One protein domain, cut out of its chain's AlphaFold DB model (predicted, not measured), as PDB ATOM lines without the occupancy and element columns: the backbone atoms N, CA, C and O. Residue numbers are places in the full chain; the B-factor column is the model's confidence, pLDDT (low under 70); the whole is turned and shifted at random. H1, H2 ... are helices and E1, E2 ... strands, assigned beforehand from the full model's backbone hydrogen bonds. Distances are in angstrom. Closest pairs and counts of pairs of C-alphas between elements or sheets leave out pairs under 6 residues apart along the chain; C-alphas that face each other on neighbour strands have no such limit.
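This is residues 2 to 98 of the 174 residues of an uncharacterized protein of Fischerella sp. NIES-4106 (UniProt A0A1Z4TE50). A twisted four-stranded sheet lies between two helices, H1 over one face, H2 over the other. The printed part has 97 residues, mixed in class, with named elements ordered H1 E1 E2 E3 E4 H2. The strands form a meander, each the antiparallel neighbour of the one before. It is compact, radius of gyration of the C-alphas 14.0 A, spanning 42 by 27 by 23 A.

H1, residues 2 to 16, begins at C-alpha (21.281, 39.713, -6.245). E1 is residues 29 to 34, E2 37 to 44, E3 47 to 56, E4 67 to 75. H2, residues 77 to 94, 24.9 A long, ends at C-alpha (18.775, 17.161, -7.427).

In hairpin E2 to E3, N 40 and O 52 are within hydrogen-bond range, 2.9 A. H1 touches E4, closest C-alphas Ile 11 and Trp 74, 6.7 A. H2 touches E3, closest C-alphas Gly 50 and Ala 83, 5.8 A.

The H1 to E1 link is long. 36 residues, among them 17 to 28, have pLDDT under 70.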
ATOM      1  N   VAL A   2      20.779  39.224  -4.932       32.12
ATOM      2  CA  VAL A   2      21.281  39.713  -6.245       32.12
ATOM      3  C   VAL A   2      21.110  38.705  -7.398       32.12
ATOM      4  O   VAL A   2      20.652  39.067  -8.476       32.12
ATOM      5  N   CYS A   3      21.385  37.413  -7.175       49.00
ATOM      6  CA  CYS A   3      21.213  36.398  -8.222       49.00
ATOM      7  C   CYS A   3      19.741  36.208  -8.628       49.00
ATOM      8  O   CYS A   3      19.460  36.131  -9.816       49.00
ATOM      9  N   LYS A   4      18.787  36.206  -7.681       54.16
ATOM     10  CA  LYS A   4      17.347  36.050  -7.985       54.16
ATOM     11  C   LYS A   4      16.814  37.177  -8.885       54.16
ATOM     12  O   LYS A   4      15.909  36.928  -9.671       54.16
ATOM     13  N   GLU A   5      17.392  38.377  -8.819       55.75
ATOM     14  CA  GLU A   5      17.003  39.527  -9.651       55.75
ATOM     15  C   GLU A   5      17.694  39.549 -11.023       55.75
ATOM     16  O   GLU A   5      17.093  39.970 -12.011       55.75
ATOM     17  N   MET A   6      18.931  39.050 -11.120       56.62
ATOM     18  CA  MET A   6      19.663  38.975 -12.391       56.62
ATOM     19  C   MET A   6      19.167  37.850 -13.310       56.62
ATOM     20  O   MET A   6      19.335  37.930 -14.527       56.62
ATOM     21  N   MET A   7      18.563  36.793 -12.760       64.06
ATOM     22  CA  MET A   7      18.163  35.621 -13.550       64.06
ATOM     23  C   MET A   7      16.968  35.853 -14.489       64.06
ATOM     24  O   MET A   7      17.039  35.399 -15.632       64.06
ATOM     25  N   PRO A   8      15.907  36.587 -14.102       63.75
ATOM     26  CA  PRO A   8      14.875  37.016 -15.043       63.75
ATOM     27  C   PRO A   8      15.445  37.793 -16.236       63.75
ATOM     28  O   PRO A   8      15.044  37.533 -17.365       63.75
ATOM     29  N   LEU A   9      16.432  38.668 -16.003       65.00
ATOM     30  CA  LEU A   9      17.106  39.440 -17.055       65.00
ATOM     31  C   LEU A   9      17.948  38.551 -17.980       65.00
ATOM     32  O   LEU A   9      17.965  38.754 -19.192       65.00
ATOM     33  N   LEU A  10      18.642  37.549 -17.428       65.81
ATOM     34  CA  LEU A  10      19.375  36.565 -18.227       65.81
ATOM     35  C   LEU A  10      18.421  35.755 -19.111       65.81
ATOM     36  O   LEU A  10      18.701  35.559 -20.289       65.81
ATOM     37  N   ILE A  11      17.282  35.322 -18.569       67.69
ATOM     38  CA  ILE A  11      16.264  34.597 -19.336       67.69
ATOM     39  C   ILE A  11      15.636  35.481 -20.407       67.69
ATOM     40  O   ILE A  11      15.436  35.014 -21.520       67.69
ATOM     41  N   GLU A  12      15.338  36.742 -20.107       70.62
ATOM     42  CA  GLU A  12      14.816  37.687 -21.093       70.62
ATOM     43  C   GLU A  12      15.804  37.879 -22.253       70.62
ATOM     44  O   GLU A  12      15.414  37.843 -23.419       70.62
ATOM     45  N   ARG A  13      17.107  37.978 -21.962       67.31
ATOM     46  CA  ARG A  13      18.152  37.989 -22.999       67.31
ATOM     47  C   ARG A  13      18.181  36.687 -23.800       67.31
ATOM     48  O   ARG A  13      18.151  36.737 -25.023       67.31
ATOM     49  N   LEU A  14      18.151  35.534 -23.130       68.31
ATOM     50  CA  LEU A  14      18.111  34.216 -23.777       68.31
ATOM     51  C   LEU A  14      16.862  34.019 -24.652       68.31
ATOM     52  O   LEU A  14      16.937  33.377 -25.692       68.31
ATOM     53  N   GLN A  15      15.716  34.578 -24.259       66.81
ATOM     54  CA  GLN A  15      14.478  34.548 -25.043       66.81
ATOM     55  C   GLN A  15      14.582  35.348 -26.342       66.81
ATOM     56  O   GLN A  15      13.958  34.965 -27.333       66.81
ATOM     57  N   ASN A  16      15.351  36.436 -26.324       71.44
ATOM     58  CA  ASN A  16      15.513  37.349 -27.452       71.44
ATOM     59  C   ASN A  16      16.662  36.954 -28.395       71.44
ATOM     60  O   ASN A  16      16.703  37.424 -29.532       71.44
ATOM     61  N   GLU A  17      17.570  36.077 -27.963       65.25
ATOM     62  CA  GLU A  17      18.688  35.584 -28.770       65.25
ATOM     63  C   GLU A  17      18.397  34.186 -29.339       65.25
ATOM     64  O   GLU A  17      17.902  33.286 -28.661       65.25
ATOM     65  N   SER A  18      18.725  33.958 -30.614       58.78
ATOM     66  CA  SER A  18      18.580  32.649 -31.260       58.78
ATOM     67  C   SER A  18      19.739  31.718 -30.870       58.78
ATOM     68  O   SER A  18      20.559  31.363 -31.712       58.78
ATOM     69  N   GLY A  19      19.801  31.348 -29.589       57.47
ATOM     70  CA  GLY A  19      20.844  30.501 -29.006       57.47
ATOM     71  C   GLY A  19      22.160  31.248 -28.763       57.47
ATOM     72  O   GLY A  19      22.695  31.906 -29.652       57.47
ATOM     73  N   ILE A  20      22.715  31.118 -27.555       61.38
ATOM     74  CA  ILE A  20      24.038  31.675 -27.231       61.38
ATOM     75  C   ILE A  20      25.100  30.656 -27.619       61.38
ATOM     76  O   ILE A  20      25.156  29.573 -27.033       61.38
ATOM     77  N   ALA A  21      25.942  31.005 -28.593       60.09
ATOM     78  CA  ALA A  21      27.074  30.186 -29.006       60.09
ATOM     79  C   ALA A  21      28.170  30.201 -27.930       60.09
ATOM     80  O   ALA A  21      28.718  31.245 -27.576       60.09
ATOM     81  N   LEU A  22      28.503  29.021 -27.420       58.88
ATOM     82  CA  LEU A  22      29.606  28.805 -26.498       58.88
ATOM     83  C   LEU A  22      30.882  28.574 -27.303       58.88
ATOM     84  O   LEU A  22      30.909  27.788 -28.248       58.88
ATOM     85  N   SER A  23      31.961  29.255 -26.926       50.94
ATOM     86  CA  SER A  23      33.173  29.331 -27.746       50.94
ATOM     87  C   SER A  23      34.001  28.041 -27.833       50.94
ATOM     88  O   SER A  23      34.986  28.038 -28.564       50.94
ATOM     89  N   GLN A  24      33.638  26.943 -27.158       48.97
ATOM     90  CA  GLN A  24      34.340  25.652 -27.237       48.97
ATOM     91  C   GLN A  24      33.413  24.476 -26.887       48.97
ATOM     92  O   GLN A  24      32.478  24.648 -26.105       48.97
ATOM     93  N   ASN A  25      33.715  23.288 -27.434       51.12
ATOM     94  CA  ASN A  25      33.067  22.006 -27.123       51.12
ATOM     95  C   ASN A  25      32.901  21.835 -25.609       51.12
ATOM     96  O   ASN A  25      33.877  21.638 -24.881       51.12
ATOM     97  N   ARG A  26      31.658  21.905 -25.145       55.19
ATOM     98  CA  ARG A  26      31.289  21.668 -23.753       55.19
ATOM     99  C   ARG A  26      30.184  20.626 -23.691       55.19
ATOM    100  O   ARG A  26      29.495  20.394 -24.679       55.19
ATOM    101  N   ALA A  27      30.114  19.989 -22.526       56.50
ATOM    102  CA  ALA A  27      29.161  18.949 -22.172       56.50
ATOM    103  C   ALA A  27      27.716  19.312 -22.550       56.50
ATOM    104  O   ALA A  27      27.368  20.492 -22.597       56.50
ATOM    105  N   ASP A  28      26.887  18.281 -22.737       66.88
ATOM    106  CA  ASP A  28      25.459  18.393 -23.078       66.88
ATOM    107  C   ASP A  28      24.670  19.276 -22.084       66.88
ATOM    108  O   ASP A  28      23.652  19.863 -22.431       66.88
ATOM    109  N   SER A  29      25.195  19.465 -20.866       74.00
ATOM    110  CA  SER A  29      24.707  20.445 -19.892       74.00
ATOM    111  C   SER A  29      25.828  21.231 -19.210       74.00
ATOM    112  O   SER A  29      26.944  20.743 -19.010       74.00
ATOM    113  N   LEU A  30      25.501  22.452 -18.781       80.25
ATOM    114  CA  LEU A  30      26.320  23.282 -17.900       80.25
ATOM    115  C   LEU A  30      25.601  23.540 -16.581       80.25
ATOM    116  O   LEU A  30      24.388  23.738 -16.537       80.25
ATOM    117  N   TRP A  31      26.387  23.590 -15.511       79.75
ATOM    118  CA  TRP A  31      25.904  23.795 -14.155       79.75
ATOM    119  C   TRP A  31      26.619  24.967 -13.511       79.75
ATOM    120  O   TRP A  31      27.848  25.047 -13.557       79.75
ATOM    121  N   GLU A  32      25.853  25.831 -12.861       76.69
ATOM    122  CA  GLU A  32      26.386  26.917 -12.050       76.69
ATOM    123  C   GLU A  32      25.777  26.857 -10.652       76.69
ATOM    124  O   GLU A  32      24.560  26.760 -10.492       76.69
ATOM    125  N   ARG A  33      26.633  26.854  -9.628       75.38
ATOM    126  CA  ARG A  33      26.215  26.799  -8.227       75.38
ATOM    127  C   ARG A  33      26.205  28.204  -7.639       75.38
ATOM    128  O   ARG A  33      27.194  28.920  -7.731       75.38
ATOM    129  N   PHE A  34      25.122  28.531  -6.951       70.62
ATOM    130  CA  PHE A  34      24.960  29.750  -6.168       70.62
ATOM    131  C   PHE A  34      24.894  29.410  -4.679       70.62
ATOM    132  O   PHE A  34      24.812  28.242  -4.293       70.62
ATOM    133  N   GLN A  35      24.918  30.448  -3.843       66.44
ATOM    134  CA  GLN A  35      24.819  30.313  -2.390       66.44
ATOM    135  C   GLN A  35      23.579  29.502  -1.966       66.44
ATOM    136  O   GLN A  35      23.708  28.600  -1.145       66.44
ATOM    137  N   ASP A  36      22.435  29.743  -2.618       70.12
ATOM    138  CA  ASP A  36      21.131  29.179  -2.240       70.12
ATOM    139  C   ASP A  36      20.509  28.297  -3.343       70.12
ATOM    140  O   ASP A  36      19.300  28.070  -3.370       70.12
ATOM    141  N   GLY A  37      21.288  27.837  -4.329       75.94
ATOM    142  CA  GLY A  37      20.707  27.136  -5.475       75.94
ATOM    143  C   GLY A  37      21.672  26.764  -6.591       75.94
ATOM    144  O   GLY A  37      22.888  26.896  -6.471       75.94
ATOM    145  N   PHE A  38      21.098  26.309  -7.698       79.19
ATOM    146  CA  PHE A  38      21.790  25.891  -8.907       79.19
ATOM    147  C   PHE A  38      21.066  26.415 -10.148       79.19
ATOM    148  O   PHE A  38      19.836  26.419 -10.210       79.19
ATOM    149  N   ALA A  39      21.836  26.805 -11.157       80.62
ATOM    150  CA  ALA A  39      21.360  26.935 -12.523       80.62
ATOM    151  C   ALA A  39      21.813  25.733 -13.336       80.62
ATOM    152  O   ALA A  39      22.970  25.314 -13.265       80.62
ATOM    153  N   HIS A  40      20.890  25.226 -14.135       84.88
ATOM    154  CA  HIS A  40      21.145  24.222 -15.145       84.88
ATOM    155  C   HIS A  40      20.923  24.851 -16.514       84.88
ATOM    156  O   HIS A  40      19.858  25.423 -16.754       84.88
ATOM    157  N   PHE A  41      21.887  24.703 -17.412       82.56
ATOM    158  CA  PHE A  41      21.772  25.095 -18.811       82.56
ATOM    159  C   PHE A  41      21.896  23.850 -19.682       82.56
ATOM    160  O   PHE A  41      22.868  23.110 -19.567       82.56
ATOM    161  N   VAL A  42      20.929  23.650 -20.571       84.56
ATOM    162  CA  VAL A  42      20.953  22.586 -21.574       84.56
ATOM    163  C   VAL A  42      21.660  23.100 -22.818       84.56
ATOM    164  O   VAL A  42      21.303  24.165 -23.338       84.56
ATOM    165  N   VAL A  43      22.643  22.343 -23.296       82.00
ATOM    166  CA  VAL A  43      23.498  22.705 -24.425       82.00
ATOM    167  C   VAL A  43      23.361  21.675 -25.541       82.00
ATOM    168  O   VAL A  43      23.644  20.498 -25.363       82.00
ATOM    169  N   ILE A  44      22.988  22.128 -26.736       79.00
ATOM    170  CA  ILE A  44      23.006  21.302 -27.949       79.00
ATOM    171  C   ILE A  44      23.879  21.994 -28.986       79.00
ATOM    172  O   ILE A  44      23.700  23.176 -29.258       79.00
ATOM    173  N   GLN A  45      24.831  21.254 -29.562       76.81
ATOM    174  CA  GLN A  45      25.731  21.755 -30.614       76.81
ATOM    175  C   GLN A  45      26.456  23.056 -30.221       76.81
ATOM    176  O   GLN A  45      26.634  23.960 -31.032       76.81
ATOM    177  N   GLY A  46      26.858  23.163 -28.951       73.25
ATOM    178  CA  GLY A  46      27.530  24.355 -28.429       73.25
ATOM    179  C   GLY A  46      26.617  25.570 -28.247       73.25
ATOM    180  O   GLY A  46      27.127  26.661 -28.021       73.25
ATOM    181  N   GLN A  47      25.293  25.413 -28.320       74.56
ATOM    182  CA  GLN A  47      24.328  26.480 -28.056       74.56
ATOM    183  C   GLN A  47      23.524  26.196 -26.793       74.56
ATOM    184  O   GLN A  47      23.049  25.078 -26.603       74.56
ATOM    185  N   ILE A  48      23.319  27.213 -25.952       79.06
ATOM    186  CA  ILE A  48      22.357  27.117 -24.846       79.06
ATOM    187  C   ILE A  48      20.943  27.152 -25.433       79.06
ATOM    188  O   ILE A  48      20.535  28.151 -26.027       79.06
ATOM    189  N   ILE A  49      20.196  26.068 -25.237       81.19
ATOM    190  CA  ILE A  49      18.846  25.879 -25.790       81.19
ATOM    191  C   ILE A  49      17.755  25.804 -24.717       81.19
ATOM    192  O   ILE A  49      16.567  25.727 -25.032       81.19
ATOM    193  N   GLY A  50      18.142  25.793 -23.447       79.69
ATOM    194  CA  GLY A  50      17.222  25.816 -22.324       79.69
ATOM    195  C   GLY A  50      17.956  26.041 -21.016       79.69
ATOM    196  O   GLY A  50      19.161  25.812 -20.920       79.69
ATOM    197  N   CYS A  51      17.236  26.495 -20.002       81.62
ATOM    198  CA  CYS A  51      17.761  26.619 -18.656       81.62
ATOM    199  C   CYS A  51      16.662  26.495 -17.602       81.62
ATOM    200  O   CYS A  51      15.514  26.886 -17.836       81.62
ATOM    201  N   CYS A  52      17.024  25.996 -16.422       82.56
ATOM    202  CA  CYS A  52      16.179  26.052 -15.235       82.56
ATOM    203  C   CYS A  52      16.977  26.471 -14.000       82.56
ATOM    204  O   CYS A  52      18.147  26.115 -13.855       82.56
ATOM    205  N   PHE A  53      16.309  27.164 -13.085       80.56
ATOM    206  CA  PHE A  53      16.857  27.509 -11.777       80.56
ATOM    207  C   PHE A  53      16.217  26.666 -10.692       80.56
ATOM    208  O   PHE A  53      15.007  26.455 -10.691       80.56
ATOM    209  N   ILE A  54      17.045  26.192  -9.775       79.50
ATOM    210  CA  ILE A  54      16.649  25.309  -8.692       79.50
ATOM    211  C   ILE A  54      17.178  25.917  -7.397       79.50
ATOM    212  O   ILE A  54      18.389  26.007  -7.206       79.50
ATOM    213  N   TRP A  55      16.293  26.344  -6.505       77.44
ATOM    214  CA  TRP A  55      16.667  26.914  -5.217       77.44
ATOM    215  C   TRP A  55      16.623  25.835  -4.138       77.44
ATOM    216  O   TRP A  55      15.624  25.131  -3.966       77.44
ATOM    217  N   HIS A  56      17.728  25.705  -3.409       69.25
ATOM    218  CA  HIS A  56      17.758  24.954  -2.168       69.25
ATOM    219  C   HIS A  56      17.421  25.925  -1.063       69.25
ATOM    220  O   HIS A  56      18.223  26.763  -0.668       69.25
ATOM    221  N   ASP A  57      16.201  25.809  -0.587       61.09
ATOM    222  CA  ASP A  57      15.759  26.547   0.567       61.09
ATOM    223  C   ASP A  57      16.654  26.172   1.772       61.09
ATOM    224  O   ASP A  57      16.744  25.012   2.179       61.09
ATOM    225  N   SER A  58      17.414  27.130   2.300       50.66
ATOM    226  CA  SER A  58      18.025  27.021   3.627       50.66
ATOM    227  C   SER A  58      18.033  28.388   4.295       50.66
ATOM    228  O   SER A  58      19.065  29.035   4.457       50.66
ATOM    229  N   LEU A  59      16.849  28.853   4.684       47.03
ATOM    230  CA  LEU A  59      16.712  30.105   5.434       47.03
ATOM    231  C   LEU A  59      16.855  29.926   6.952       47.03
ATOM    232  O   LEU A  59      16.922  30.901   7.693       47.03
ATOM    233  N   LYS A  60      17.007  28.684   7.420       44.47
ATOM    234  CA  LYS A  60      17.538  28.376   8.751       44.47
ATOM    235  C   LYS A  60      18.829  27.593   8.577       44.47
ATOM    236  O   LYS A  60      18.806  26.497   8.030       44.47
ATOM    237  N   ALA A  61      19.930  28.122   9.107       46.53
ATOM    238  CA  ALA A  61      21.257  27.502   9.037       46.53
ATOM    239  C   ALA A  61      21.312  26.052   9.579       46.53
ATOM    240  O   ALA A  61      22.264  25.337   9.292       46.53
ATOM    241  N   ASN A  62      20.282  25.610  10.319       48.56
ATOM    242  CA  ASN A  62      20.253  24.341  11.050       48.56
ATOM    243  C   ASN A  62      19.063  23.417  10.704       48.56
ATOM    244  O   ASN A  62      18.814  22.472  11.450       48.56
ATOM    245  N   SER A  63      18.303  23.659   9.627       54.03
ATOM    246  CA  SER A  63      17.258  22.713   9.188       54.03
ATOM    247  C   SER A  63      17.418  22.351   7.719       54.03
ATOM    248  O   SER A  63      17.393  23.233   6.861       54.03
ATOM    249  N   GLU A  64      17.528  21.059   7.415       59.38
ATOM    250  CA  GLU A  64      17.455  20.582   6.036       59.38
ATOM    251  C   GLU A  64      16.062  20.877   5.472       59.38
ATOM    252  O   GLU A  64      15.064  20.346   5.962       59.38
ATOM    253  N   SER A  65      15.968  21.729   4.443       64.94
ATOM    254  CA  SER A  65      14.680  21.920   3.776       64.94
ATOM    255  C   SER A  65      14.234  20.621   3.114       64.94
ATOM    256  O   SER A  65      15.002  19.987   2.379       64.94
ATOM    257  N   LYS A  66      12.975  20.258   3.381       74.12
ATOM    258  CA  LYS A  66      12.275  19.115   2.782       74.12
ATOM    259  C   LYS A  66      11.940  19.348   1.309       74.12
ATOM    260  O   LYS A  66      11.574  18.391   0.631       74.12
ATOM    261  N   TYR A  67      12.046  20.590   0.832       74.12
ATOM    262  CA  TYR A  67      11.644  20.992  -0.505       74.12
ATOM    263  C   TYR A  67      12.797  21.616  -1.295       74.12
ATOM    264  O   TYR A  67      13.774  22.132  -0.750       74.12
ATOM    265  N   VAL A  68      12.674  21.539  -2.612       78.38
ATOM    266  CA  VAL A  68      13.512  22.222  -3.588       78.38
ATOM    267  C   VAL A  68      12.583  23.026  -4.490       78.38
ATOM    268  O   VAL A  68      11.626  22.481  -5.035       78.38
ATOM    269  N   GLU A  69      12.845  24.316  -4.648       78.62
ATOM    270  CA  GLU A  69      12.024  25.189  -5.484       78.62
ATOM    271  C   GLU A  69      12.564  25.196  -6.918       78.62
ATOM    272  O   GLU A  69      13.692  25.613  -7.178       78.62
ATOM    273  N   LEU A  70      11.738  24.774  -7.869       78.31
ATOM    274  CA  LEU A  70      11.913  25.047  -9.283       78.31
ATOM    275  C   LEU A  70      11.517  26.502  -9.545       78.31
ATOM    276  O   LEU A  70      10.337  26.859  -9.553       78.31
ATOM    277  N   GLY A  71      12.534  27.330  -9.755       75.56
ATOM    278  CA  GLY A  71      12.392  28.717 -10.152       75.56
ATOM    279  C   GLY A  71      12.090  28.848 -11.644       75.56
ATOM    280  O   GLY A  71      11.287  28.123 -12.229       75.56
ATOM    281  N   THR A  72      12.731  29.817 -12.291       76.00
ATOM    282  CA  THR A  72      12.419  30.142 -13.683       76.00
ATOM    283  C   THR A  72      12.919  29.066 -14.652       76.00
ATOM    284  O   THR A  72      14.029  28.551 -14.515       76.00
ATOM    285  N   LEU A  73      12.095  28.763 -15.657       78.94
ATOM    286  CA  LEU A  73      12.364  27.810 -16.731       78.94
ATOM    287  C   LEU A  73      12.270  28.517 -18.085       78.94
ATOM    288  O   LEU A  73      11.300  29.227 -18.356       78.94
ATOM    289  N   TRP A  74      13.231  28.260 -18.965       83.50
ATOM    290  CA  TRP A  74      13.189  28.682 -20.360       83.50
ATOM    291  C   TRP A  74      13.684  27.564 -21.274       83.50
ATOM    292  O   TRP A  74      14.608  26.838 -20.923       83.50
ATOM    293  N   VAL A  75      13.067  27.427 -22.449       82.62
ATOM    294  CA  VAL A  75      13.489  26.487 -23.494       82.62
ATOM    295  C   VAL A  75      13.223  27.079 -24.875       82.62
ATOM    296  O   VAL A  75      12.168  27.676 -25.123       82.62
ATOM    297  N   GLN A  76      14.148  26.869 -25.805       81.44
ATOM    298  CA  GLN A  76      13.997  27.261 -27.196       81.44
ATOM    299  C   GLN A  76      12.930  26.394 -27.875       81.44
ATOM    300  O   GLN A  76      12.908  25.169 -27.741       81.44
ATOM    301  N   LYS A  77      12.029  27.027 -28.636       82.81
ATOM    302  CA  LYS A  77      10.833  26.370 -29.196       82.81
ATOM    303  C   LYS A  77      11.156  25.117 -30.020       82.81
ATOM    304  O   LYS A  77      10.447  24.124 -29.890       82.81
ATOM    305  N   GLN A  78      12.216  25.161 -30.827       83.94
ATOM    306  CA  GLN A  78      12.625  24.062 -31.709       83.94
ATOM    307  C   GLN A  78      13.170  22.834 -30.959       83.94
ATOM    308  O   GLN A  78      13.065  21.722 -31.463       83.94
ATOM    309  N   TYR A  79      13.670  23.018 -29.732       83.06
ATOM    310  CA  TYR A  79      14.240  21.956 -28.894       83.06
ATOM    311  C   TYR A  79      13.424  21.693 -27.626       83.06
ATOM    312  O   TYR A  79      13.911  21.085 -26.676       83.06
ATOM    313  N   ARG A  80      12.170  22.161 -27.586       82.44
ATOM    314  CA  ARG A  80      11.340  22.147 -26.377       82.44
ATOM    315  C   ARG A  80      11.303  20.769 -25.712       82.44
ATOM    316  O   ARG A  80      11.542  20.677 -24.519       82.44
ATOM    317  N   THR A  81      11.018  19.706 -26.460       83.94
ATOM    318  CA  THR A  81      10.869  18.365 -25.875       83.94
ATOM    319  C   THR A  81      12.180  17.827 -25.303       83.94
ATOM    320  O   THR A  81      12.186  17.349 -24.172       83.94
ATOM    321  N   SER A  82      13.288  17.927 -26.045       83.88
ATOM    322  CA  SER A  82      14.594  17.430 -25.593       83.88
ATOM    323  C   SER A  82      15.117  18.222 -24.395       83.88
ATOM    324  O   SER A  82      15.512  17.617 -23.402       83.88
ATOM    325  N   ALA A  83      15.023  19.556 -24.434       84.31
ATOM    326  CA  ALA A  83      15.448  20.411 -23.329       84.31
ATOM    327  C   ALA A  83      14.646  20.148 -22.047       84.31
ATOM    328  O   ALA A  83      15.222  20.043 -20.967       84.31
ATOM    329  N   LEU A  84      13.318  20.010 -22.151       84.75
ATOM    330  CA  LEU A  84      12.469  19.736 -20.988       84.75
ATOM    331  C   LEU A  84      12.737  18.347 -20.393       84.75
ATOM    332  O   LEU A  84      12.753  18.216 -19.172       84.75
ATOM    333  N   LEU A  85      12.977  17.329 -21.227       85.00
ATOM    334  CA  LEU A  85      13.315  15.982 -20.759       85.00
ATOM    335  C   LEU A  85      14.626  15.983 -19.961       85.00
ATOM    336  O   LEU A  85      14.702  15.398 -18.881       85.00
ATOM    337  N   GLU A  86      15.649  16.663 -20.471       85.56
ATOM    338  CA  GLU A  86      16.938  16.772 -19.791       85.56
ATOM    339  C   GLU A  86      16.837  17.559 -18.482       85.56
ATOM    340  O   GLU A  86      17.348  17.123 -17.446       85.56
ATOM    341  N   ILE A  87      16.130  18.691 -18.501       85.81
ATOM    342  CA  ILE A  87      15.866  19.497 -17.307       85.81
ATOM    343  C   ILE A  87      15.165  18.658 -16.237       85.81
ATOM    344  O   ILE A  87      15.607  18.625 -15.091       85.81
ATOM    345  N   SER A  88      14.126  17.923 -16.613       82.12
ATOM    346  CA  SER A  88      13.365  17.082 -15.693       82.12
ATOM    347  C   SER A  88      14.174  15.978 -15.033       82.12
ATOM    348  O   SER A  88      14.154  15.829 -13.807       82.12
ATOM    349  N   ASN A  89      14.930  15.226 -15.839       82.81
ATOM    350  CA  ASN A  89      15.772  14.142 -15.346       82.81
ATOM    351  C   ASN A  89      16.766  14.653 -14.297       82.81
ATOM    352  O   ASN A  89      17.019  13.988 -13.289       82.81
ATOM    353  N   ASN A  90      17.292  15.860 -14.506       81.25
ATOM    354  CA  ASN A  90      18.220  16.485 -13.578       81.25
ATOM    355  C   ASN A  90      17.540  17.060 -12.330       81.25
ATOM    356  O   ASN A  90      18.046  16.846 -11.228       81.25
ATOM    357  N   ILE A  91      16.377  17.710 -12.458       80.06
ATOM    358  CA  ILE A  91      15.601  18.197 -11.303       80.06
ATOM    359  C   ILE A  91      15.303  17.040 -10.341       80.06
ATOM    360  O   ILE A  91      15.571  17.153  -9.146       80.06
ATOM    361  N   LYS A  92      14.832  15.897 -10.855       78.38
ATOM    362  CA  LYS A  92      14.536  14.709 -10.037       78.38
ATOM    363  C   LYS A  92      15.768  14.185  -9.295       78.38
ATOM    364  O   LYS A  92      15.675  13.740  -8.153       78.38
ATOM    365  N   ARG A  93      16.940  14.240  -9.933       78.31
ATOM    366  CA  ARG A  93      18.212  13.846  -9.314       78.31
ATOM    367  C   ARG A  93      18.632  14.814  -8.206       78.31
ATOM    368  O   ARG A  93      19.147  14.363  -7.187       78.31
ATOM    369  N   ILE A  94      18.420  16.113  -8.398       75.62
ATOM    370  CA  ILE A  94      18.775  17.161  -7.427       75.62
ATOM    371  C   ILE A  94      17.835  17.148  -6.226       75.62
ATOM    372  O   ILE A  94      18.276  17.305  -5.090       75.62
ATOM    373  N   ALA A  95      16.557  16.879  -6.460       73.94
ATOM    374  CA  ALA A  95      15.567  16.704  -5.414       73.94
ATOM    375  C   ALA A  95      15.667  15.344  -4.704       73.94
ATOM    376  O   ALA A  95      14.768  14.986  -3.960       73.94
ATOM    377  N   LYS A  96      16.724  14.540  -4.891       77.31
ATOM    378  CA  LYS A  96      16.808  13.211  -4.269       77.31
ATOM    379  C   LYS A  96      16.692  13.305  -2.739       77.31
ATOM    380  O   LYS A  96      17.587  13.818  -2.076       77.31
ATOM    381  N   GLY A  97      15.599  12.764  -2.197       74.50
ATOM    382  CA  GLY A  97      15.271  12.816  -0.763       74.50
ATOM    383  C   GLY A  97      14.487  14.062  -0.327       74.50
ATOM    384  O   GLY A  97      14.191  14.203   0.855       74.50
ATOM    385  N   LYS A  98      14.133  14.941  -1.267       77.62
ATOM    386  CA  LYS A  98      13.350  16.165  -1.080       77.62
ATOM    387  C   LYS A  98      12.178  16.184  -2.063       77.62
ATOM    388  O   LYS A  98      12.196  15.518  -3.093       77.62
TER     389      LYS A  98